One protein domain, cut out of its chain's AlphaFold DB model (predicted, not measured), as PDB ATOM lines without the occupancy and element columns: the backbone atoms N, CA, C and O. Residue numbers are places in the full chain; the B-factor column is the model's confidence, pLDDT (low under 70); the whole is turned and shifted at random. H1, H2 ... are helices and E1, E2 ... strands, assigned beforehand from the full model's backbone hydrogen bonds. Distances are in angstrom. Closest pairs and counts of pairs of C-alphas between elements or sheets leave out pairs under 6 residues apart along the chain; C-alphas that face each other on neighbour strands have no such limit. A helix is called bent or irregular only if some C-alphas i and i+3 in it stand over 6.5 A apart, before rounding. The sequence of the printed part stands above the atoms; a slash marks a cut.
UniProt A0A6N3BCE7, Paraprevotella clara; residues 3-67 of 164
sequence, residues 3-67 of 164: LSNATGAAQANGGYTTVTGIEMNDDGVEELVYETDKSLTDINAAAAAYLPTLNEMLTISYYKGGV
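AT A GLANCE: This is residues 3 to 67 of the 164 residues of a protein of Paraprevotella clara (UniProt A0A6N3BCE7). A loose, elongated structure has strand E3 in its middle, with short strand E1 along one side and the kinked helix H1 running beside it on the other. A small pair of strands, E2 and E4, sits at one end, and a long loop, residues 24 to 39, extends at the other, where residues 33 to 38 stick out. The printed part has 65 residues, in the order E1, E2, E3, H1, E4; the strands form two antiparallel pairs, E1 with E3 and E2 with E4. The class is mixed, helices and strands, with under half of the residues in named elements. The radius of gyration of the C-alphas is 15.4 A, and they span 46 by 24 by 16 A.

IN THESE COORDINATES: E1, residues 3 to 5, begins at C-alpha 3 (112.315, 152.293, 193.701) and is 6.8 A long. E2, residues 15 to 17, measures 6.4 A, and E3, residues 19 to 23, 11.1 A. H1, residues 40 to 57, is 24.9 A long from C-alpha 40 (122.027, 139.072, 194.611). E4, residues 60 to 62, spans 6.4 A and ends at C-alpha 62 (105.886, 162.802, 192.421).

HOW THE PARTS SIT: E1 and E3 are antiparallel at 153 degrees, with N 20 and O 4 2.9 A apart, within hydrogen-bond range. The closest C-alphas of E3 and H1, Glu 23 and Asn 44, are 5.6 A apart. H1 is irregular, with C-alphas 49 and 52 7.1 A apart, and has a kink of 39 degrees near residue 50; 12 of its 14 O i to N i+4 pairs are within hydrogen-bond range. E2 runs on into E3 at 49 degrees. E2 and E4 are antiparallel at 136 degrees, with N 17 and O 60 within hydrogen-bond range at 2.9 A. E1 and H1 are apart.

THE WHOLE: The two C-alphas farthest apart, Thr 36 and Val 67, are 47.7 A apart. The printed part has no cut. The link from E3 to H1 is long, 16 residues. Mean pLDDT of the printed part is 83.5; residues 3 to 13 are under 70.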
ATOM      1  N   LEU A   3     111.813 150.924 193.612       54.91
ATOM      2  CA  LEU A   3     112.315 152.293 193.701       54.91
ATOM      3  C   LEU A   3     111.642 152.961 194.898       54.91
ATOM      4  O   LEU A   3     110.413 153.015 194.957       54.91
ATOM      5  N   SER A   4     112.431 153.464 195.843       54.47
ATOM      6  CA  SER A   4     111.918 154.234 196.977       54.47
ATOM      7  C   SER A   4     112.214 155.715 196.806       54.47
ATOM      8  O   SER A   4     113.235 156.108 196.240       54.47
ATOM      9  N   ASN A   5     111.308 156.538 197.317       57.28
ATOM     10  CA  ASN A   5     111.466 157.980 197.309       57.28
ATOM     11  C   ASN A   5     112.254 158.462 198.530       57.28
ATOM     12  O   ASN A   5     112.274 157.771 199.552       57.28
ATOM     13  N   ALA A   6     112.855 159.657 198.482       53.88
ATOM     14  CA  ALA A   6     113.288 160.302 199.725       53.88
ATOM     15  C   ALA A   6     112.087 160.522 200.664       53.88
ATOM     16  O   ALA A   6     110.943 160.583 200.214       53.88
ATOM     17  N   THR A   7     112.341 160.576 201.967       49.88
ATOM     18  CA  THR A   7     111.308 160.770 202.989       49.88
ATOM     19  C   THR A   7     111.653 162.054 203.737       49.88
ATOM     20  O   THR A   7     112.437 162.037 204.683       49.88
ATOM     21  N   GLY A   8     111.141 163.195 203.270       50.59
ATOM     22  CA  GLY A   8     111.424 164.519 203.834       50.59
ATOM     23  C   GLY A   8     110.272 165.517 203.666       50.59
ATOM     24  O   GLY A   8     109.317 165.279 202.929       50.59
ATOM     25  N   ALA A   9     110.360 166.658 204.362       49.22
ATOM     26  CA  ALA A   9     109.292 167.666 204.439       49.22
ATOM     27  C   ALA A   9     108.842 168.219 203.070       49.22
ATOM     28  O   ALA A   9     107.671 168.555 202.913       49.22
ATOM     29  N   ALA A  10     109.734 168.249 202.072       46.72
ATOM     30  CA  ALA A  10     109.412 168.668 200.708       46.72
ATOM     31  C   ALA A  10     108.359 167.762 200.036       46.72
ATOM     32  O   ALA A  10     107.483 168.260 199.343       46.72
ATOM     33  N   GLN A  11     108.345 166.454 200.319       55.38
ATOM     34  CA  GLN A  11     107.429 165.506 199.659       55.38
ATOM     35  C   GLN A  11     106.098 165.327 200.392       55.38
ATOM     36  O   GLN A  11     105.220 164.585 199.933       55.38
ATOM     37  N   ALA A  12     105.904 166.018 201.521       61.50
ATOM     38  CA  ALA A  12     104.619 166.035 202.207       61.50
ATOM     39  C   ALA A  12     103.499 166.592 201.308       61.50
ATOM     40  O   ALA A  12     102.336 166.282 201.559       61.50
ATOM     41  N   ASN A  13     103.830 167.320 200.238       67.44
ATOM     42  CA  ASN A  13     102.864 167.978 199.359       67.44
ATOM     43  C   ASN A  13     102.982 167.582 197.869       67.44
ATOM     44  O   ASN A  13     102.321 168.199 197.039       67.44
ATOM     45  N   GLY A  14     103.759 166.542 197.530       79.12
ATOM     46  CA  GLY A  14     104.161 166.246 196.141       79.12
ATOM     47  C   GLY A  14     105.504 166.893 195.795       79.12
ATOM     48  O   GLY A  14     106.203 167.324 196.706       79.12
ATOM     49  N   GLY A  15     105.875 166.918 194.516       85.31
ATOM     50  CA  GLY A  15     107.050 167.647 194.021       85.31
ATOM     51  C   GLY A  15     108.124 166.790 193.363       85.31
ATOM     52  O   GLY A  15     107.959 165.583 193.145       85.31
ATOM     53  N   TYR A  16     109.233 167.436 193.009       85.75
ATOM     54  CA  TYR A  16     110.390 166.746 192.449       85.75
ATOM     55  C   TYR A  16     111.127 165.962 193.516       85.75
ATOM     56  O   TYR A  16     111.201 166.351 194.682       85.75
ATOM     57  N   THR A  17     111.668 164.824 193.110       84.50
ATOM     58  CA  THR A  17     112.206 163.885 194.072       84.50
ATOM     59  C   THR A  17     113.341 163.044 193.521       84.50
ATOM     60  O   THR A  17     113.526 162.937 192.310       84.50
ATOM     61  N   THR A  18     114.095 162.446 194.436       85.38
ATOM     62  CA  THR A  18     115.219 161.566 194.152       85.38
ATOM     63  C   THR A  18     114.930 160.153 194.632       85.38
ATOM     64  O   THR A  18     114.225 159.925 195.625       85.38
ATOM     65  N   VAL A  19     115.495 159.191 193.910       85.75
ATOM     66  CA  VAL A  19     115.489 157.787 194.305       85.75
ATOM     67  C   VAL A  19     116.455 157.609 195.469       85.75
ATOM     68  O   VAL A  19     117.598 158.063 195.400       85.75
ATOM     69  N   THR A  20     116.008 156.935 196.526       86.88
ATOM     70  CA  THR A  20     116.829 156.623 197.710       86.88
ATOM     71  C   THR A  20     117.348 155.200 197.751       86.88
ATOM     72  O   THR A  20     118.293 154.925 198.484       86.88
ATOM     73  N   GLY A  21     116.761 154.304 196.964       86.06
ATOM     74  CA  GLY A  21     117.143 152.905 196.929       86.06
ATOM     75  C   GLY A  21     116.720 152.242 195.631       86.06
ATOM     76  O   GLY A  21     115.661 152.543 195.075       86.06
ATOM     77  N   ILE A  22     117.580 151.341 195.166       88.19
ATOM     78  CA  ILE A  22     117.311 150.407 194.082       88.19
ATOM     79  C   ILE A  22     117.646 149.031 194.633       88.19
ATOM     80  O   ILE A  22     118.796 148.773 194.979       88.19
ATOM     81  N   GLU A  23     116.647 148.165 194.702       89.25
ATOM     82  CA  GLU A  23     116.824 146.821 195.242       89.25
ATOM     83  C   GLU A  23     116.076 145.802 194.385       89.25
ATOM     84  O   GLU A  23     114.898 145.971 194.049       89.25
ATOM     85  N   MET A  24     116.784 144.753 193.982       88.38
ATOM     86  CA  MET A  24     116.195 143.527 193.466       88.38
ATOM     87  C   MET A  24     115.698 142.710 194.658       88.38
ATOM     88  O   MET A  24     116.457 142.475 195.597       88.38
ATOM     89  N   ASN A  25     114.428 142.310 194.605       87.50
ATOM     90  CA  ASN A  25     113.821 141.459 195.619       87.50
ATOM     91  C   ASN A  25     114.452 140.063 195.586       87.50
ATOM     92  O   ASN A  25     114.943 139.609 194.552       87.50
ATOM     93  N   ASP A  26     114.415 139.397 196.733       88.88
ATOM     94  CA  ASP A  26     114.813 138.002 196.907       88.88
ATOM     95  C   ASP A  26     113.694 137.015 196.525       88.88
ATOM     96  O   ASP A  26     113.867 135.800 196.618       88.88
ATOM     97  N   ASP A  27     112.567 137.518 196.016       87.19
ATOM     98  CA  ASP A  27     111.464 136.693 195.531       87.19
ATOM     99  C   ASP A  27     111.905 135.810 194.352       87.19
ATOM    100  O   ASP A  27     112.228 136.296 193.265       87.19
ATOM    101  N   GLY A  28     111.861 134.489 194.550       83.31
ATOM    102  CA  GLY A  28     112.108 133.506 193.488       83.31
ATOM    103  C   GLY A  28     113.566 133.403 193.036       83.31
ATOM    104  O   GLY A  28     113.829 132.930 191.931       83.31
ATOM    105  N   VAL A  29     114.528 133.826 193.861       86.62
ATOM    106  CA  VAL A  29     115.959 133.806 193.493       86.62
ATOM    107  C   VAL A  29     116.619 132.425 193.589       86.62
ATOM    108  O   VAL A  29     117.754 132.260 193.157       86.62
ATOM    109  N   GLU A  30     115.911 131.426 194.117       85.38
ATOM    110  CA  GLU A  30     116.408 130.060 194.347       85.38
ATOM    111  C   GLU A  30     116.769 129.315 193.050       85.38
ATOM    112  O   GLU A  30     117.644 128.450 193.054       85.38
ATOM    113  N   GLU A  31     116.119 129.659 191.934       86.88
ATOM    114  CA  GLU A  31     116.343 129.037 190.619       86.88
ATOM    115  C   GLU A  31     117.374 129.792 189.762       86.88
ATOM    116  O   GLU A  31     117.690 129.375 188.644       86.88
ATOM    117  N   LEU A  32     117.910 130.912 190.261       87.62
ATOM    118  CA  LEU A  32     118.855 131.730 189.513       87.62
ATOM    119  C   LEU A  32     120.270 131.154 189.594       87.62
ATOM    120  O   LEU A  32     120.808 130.883 190.667       87.62
ATOM    121  N   VAL A  33     120.908 131.031 188.431       90.69
ATOM    122  CA  VAL A  33     122.336 130.725 188.325       90.69
ATOM    123  C   VAL A  33     123.090 132.037 188.162       90.69
ATOM    124  O   VAL A  33     122.924 132.737 187.164       90.69
ATOM    125  N   TYR A  34     123.912 132.372 189.153       89.44
ATOM    126  CA  TYR A  34     124.794 133.532 189.107       89.44
ATOM    127  C   TYR A  34     126.131 133.172 188.454       89.44
ATOM    128  O   TYR A  34     126.574 132.023 188.493       89.44
ATOM    129  N   GLU A  35     126.791 134.179 187.884       92.25
ATOM    130  CA  GLU A  35     128.202 134.073 187.505       92.25
ATOM    131  C   GLU A  35     129.066 133.704 188.722       92.25
ATOM    132  O   GLU A  35     128.709 133.998 189.867       92.25
ATOM    133  N   THR A  36     130.219 133.078 188.477       93.50
ATOM    134  CA  THR A  36     131.148 132.675 189.542       93.50
ATOM    135  C   THR A  36     131.461 133.852 190.473       93.50
ATOM    136  O   THR A  36     131.769 134.953 190.013       93.50
ATOM    137  N   ASP A  37     131.376 133.612 191.785       90.88
ATOM    138  CA  ASP A  37     131.593 134.606 192.849       90.88
ATOM    139  C   ASP A  37     130.659 135.830 192.794       90.88
ATOM    140  O   ASP A  37     131.013 136.911 193.275       90.88
ATOM    141  N   LYS A  38     129.467 135.689 192.199       92.25
ATOM    142  CA  LYS A  38     128.414 136.710 192.214       92.25
ATOM    143  C   LYS A  38     127.173 136.232 192.950       92.25
ATOM    144  O   LYS A  38     126.864 135.046 193.013       92.25
ATOM    145  N   SER A  39     126.447 137.199 193.492       92.75
ATOM    146  CA  SER A  39     125.219 136.997 194.249       92.75
ATOM    147  C   SER A  39     124.240 138.153 194.037       92.75
ATOM    148  O   SER A  39     124.596 139.209 193.504       92.75
ATOM    149  N   LEU A  40     123.005 137.984 194.516       91.69
ATOM    150  CA  LEU A  40     122.027 139.072 194.611       91.69
ATOM    151  C   LEU A  40     122.592 140.291 195.366       91.69
ATOM    152  O   LEU A  40     122.350 141.429 194.965       91.69
ATOM    153  N   THR A  41     123.397 140.061 196.408       92.44
ATOM    154  CA  THR A  41     124.058 141.122 197.182       92.44
ATOM    155  C   THR A  41     124.981 141.965 196.310       92.44
ATOM    156  O   THR A  41     124.957 143.189 196.408       92.44
ATOM    157  N   ASP A  42     125.755 141.337 195.422       93.38
ATOM    158  CA  ASP A  42     126.652 142.056 194.510       93.38
ATOM    159  C   ASP A  42     125.871 142.899 193.496       93.38
ATOM    160  O   ASP A  42     126.269 144.022 193.182       93.38
ATOM    161  N   ILE A  43     124.733 142.386 193.017       91.69
ATOM    162  CA  ILE A  43     123.832 143.118 192.117       91.69
ATOM    163  C   ILE A  43     123.241 144.333 192.836       91.69
ATOM    164  O   ILE A  43     123.287 145.438 192.298       91.69
ATOM    165  N   ASN A  44     122.732 144.156 194.057       93.69
ATOM    166  CA  ASN A  44     122.169 145.251 194.847       93.69
ATOM    167  C   ASN A  44     123.238 146.283 195.241       93.69
ATOM    168  O   ASN A  44     122.970 147.483 195.195       93.69
ATOM    169  N   ALA A  45     124.474 145.859 195.525       94.31
ATOM    170  CA  ALA A  45     125.597 146.768 195.757       94.31
ATOM    171  C   ALA A  45     125.949 147.586 194.502       94.31
ATOM    172  O   ALA A  45     126.138 148.803 194.587       94.31
ATOM    173  N   ALA A  46     125.987 146.948 193.329       93.12
ATOM    174  CA  ALA A  46     126.204 147.639 192.059       93.12
ATOM    175  C   ALA A  46     125.052 148.606 191.722       93.12
ATOM    176  O   ALA A  46     125.298 149.729 191.284       93.12
ATOM    177  N   ALA A  47     123.802 148.205 191.972       91.94
ATOM    178  CA  ALA A  47     122.626 149.047 191.764       91.94
ATOM    179  C   ALA A  47     122.633 150.280 192.682       91.94
ATOM    180  O   ALA A  47     122.400 151.397 192.218       91.94
ATOM    181  N   ALA A  48     122.979 150.104 193.961       92.19
ATOM    182  CA  ALA A  48     123.140 151.205 194.905       92.19
ATOM    183  C   ALA A  48     124.257 152.175 194.479       92.19
ATOM    184  O   ALA A  48     124.088 153.389 194.585       92.19
ATOM    185  N   ALA A  49     125.367 151.665 193.934       94.56
ATOM    186  CA  ALA A  49     126.450 152.501 193.413       94.56
ATOM    187  C   ALA A  49     126.038 153.333 192.182       94.56
ATOM    188  O   ALA A  49     126.613 154.394 191.946       94.56
ATOM    189  N   TYR A  50     125.032 152.889 191.421       92.19
ATOM    190  CA  TYR A  50     124.505 153.605 190.253       92.19
ATOM    191  C   TYR A  50     123.450 154.673 190.604       92.19
ATOM    192  O   TYR A  50     123.129 155.532 189.781       92.19
ATOM    193  N   LEU A  51     122.926 154.662 191.833       90.69
ATOM    194  CA  LEU A  51     121.903 155.596 192.316       90.69
ATOM    195  C   LEU A  51     122.245 157.086 192.074       90.69
ATOM    196  O   LEU A  51     121.356 157.821 191.636       90.69
ATOM    197  N   PRO A  52     123.487 157.570 192.304       91.31
ATOM    198  CA  PRO A  52     123.832 158.968 192.047       91.31
ATOM    199  C   PRO A  52     123.713 159.330 190.565       91.31
ATOM    200  O   PRO A  52     123.114 160.349 190.238       91.31
ATOM    201  N   THR A  53     124.202 158.462 189.673       93.31
ATOM    202  CA  THR A  53     124.097 158.649 188.220       93.31
ATOM    203  C   THR A  53     122.639 158.695 187.776       93.31
ATOM    204  O   THR A  53     122.266 159.538 186.966       93.31
ATOM    205  N   LEU A  54     121.783 157.841 188.343       89.81
ATOM    206  CA  LEU A  54     120.355 157.847 188.032       89.81
ATOM    207  C   LEU A  54     119.678 159.164 188.444       89.81
ATOM    208  O   LEU A  54     118.917 159.724 187.658       89.81
ATOM    209  N   ASN A  55     119.981 159.672 189.641       90.06
ATOM    210  CA  ASN A  55     119.447 160.949 190.129       90.06
ATOM    211  C   ASN A  55     120.025 162.174 189.395       90.06
ATOM    212  O   ASN A  55     119.398 163.228 189.397       90.06
ATOM    213  N   GLU A  56     121.199 162.053 188.775       92.25
ATOM    214  CA  GLU A  56     121.775 163.097 187.921       92.25
ATOM    215  C   GLU A  56     121.141 163.105 186.521       92.25
ATOM    216  O   GLU A  56     120.910 164.165 185.942       92.25
ATOM    217  N   MET A  57     120.830 161.926 185.976       92.06
ATOM    218  CA  MET A  57     120.279 161.787 184.626       92.06
ATOM    219  C   MET A  57     118.768 162.019 184.545       92.06
ATOM    220  O   MET A  57     118.269 162.369 183.474       92.06
ATOM    221  N   LEU A  58     118.028 161.766 185.629       89.19
ATOM    222  CA  LEU A  58     116.567 161.748 185.615       89.19
ATOM    223  C   LEU A  58     115.967 162.662 186.678       89.19
ATOM    224  O   LEU A  58     116.290 162.584 187.859       89.19
ATOM    225  N   THR A  59     114.973 163.436 186.252       87.75
ATOM    226  CA  THR A  59     114.090 164.185 187.146       87.75
ATOM    227  C   THR A  59     112.807 163.395 187.365       87.75
ATOM    228  O   THR A  59     112.060 163.137 186.419       87.75
ATOM    229  N   ILE A  60     112.511 163.038 188.615       86.88
ATOM    230  CA  ILE A  60     111.296 162.296 188.964       86.88
ATOM    231  C   ILE A  60     110.271 163.260 189.553       86.88
ATOM    232  O   ILE A  60     110.541 163.961 190.524       86.88
ATOM    233  N   SER A  61     109.078 163.284 188.958       89.44
ATOM    234  CA  SER A  61     107.939 164.075 189.432       89.44
ATOM    235  C   SER A  61     106.992 163.200 190.253       89.44
ATOM    236  O   SER A  61     106.431 162.239 189.724       89.44
ATOM    237  N   TYR A  62     106.784 163.533 191.527       88.12
ATOM    238  CA  TYR A  62     105.886 162.802 192.421       88.12
ATOM    239  C   TYR A  62     104.570 163.558 192.643       88.12
ATOM    240  O   TYR A  62     104.500 164.553 193.361       88.12
ATOM    241  N   TYR A  63     103.494 163.042 192.047       90.00
ATOM    242  CA  TYR A  63     102.140 163.585 192.177       90.00
ATOM    243  C   TYR A  63     101.441 162.966 193.388       90.00
ATOM    244  O   TYR A  63     100.751 161.945 193.280       90.00
ATOM    245  N   LYS A  64     101.625 163.568 194.567       86.44
ATOM    246  CA  LYS A  64     101.007 163.067 195.799       86.44
ATOM    247  C   LYS A  64      99.481 163.053 195.659       86.44
ATOM    248  O   LYS A  64      98.856 164.080 195.417       86.44
ATOM    249  N   GLY A  65      98.885 161.871 195.815       88.38
ATOM    250  CA  GLY A  65      97.438 161.682 195.668       88.38
ATOM    251  C   GLY A  65      96.907 161.956 194.255       88.38
ATOM    252  O   GLY A  65      95.714 162.196 194.108       88.38
ATOM    253  N   GLY A  66      97.772 161.964 193.232       89.50
ATOM    254  CA  GLY A  66      97.389 162.276 191.851       89.50
ATOM    255  C   GLY A  66      97.064 163.752 191.598       89.50
ATOM    256  O   GLY A  66      96.477 164.072 190.568       89.50
ATOM    257  N   VAL A  67      97.420 164.654 192.521       89.94
ATOM    258  CA  VAL A  67      97.163 166.096 192.387       89.94
ATOM    259  C   VAL A  67      98.202 166.740 191.473       89.94
ATOM    260  O   VAL A  67      99.398 166.542 191.675       89.94
TER     261      VAL A  67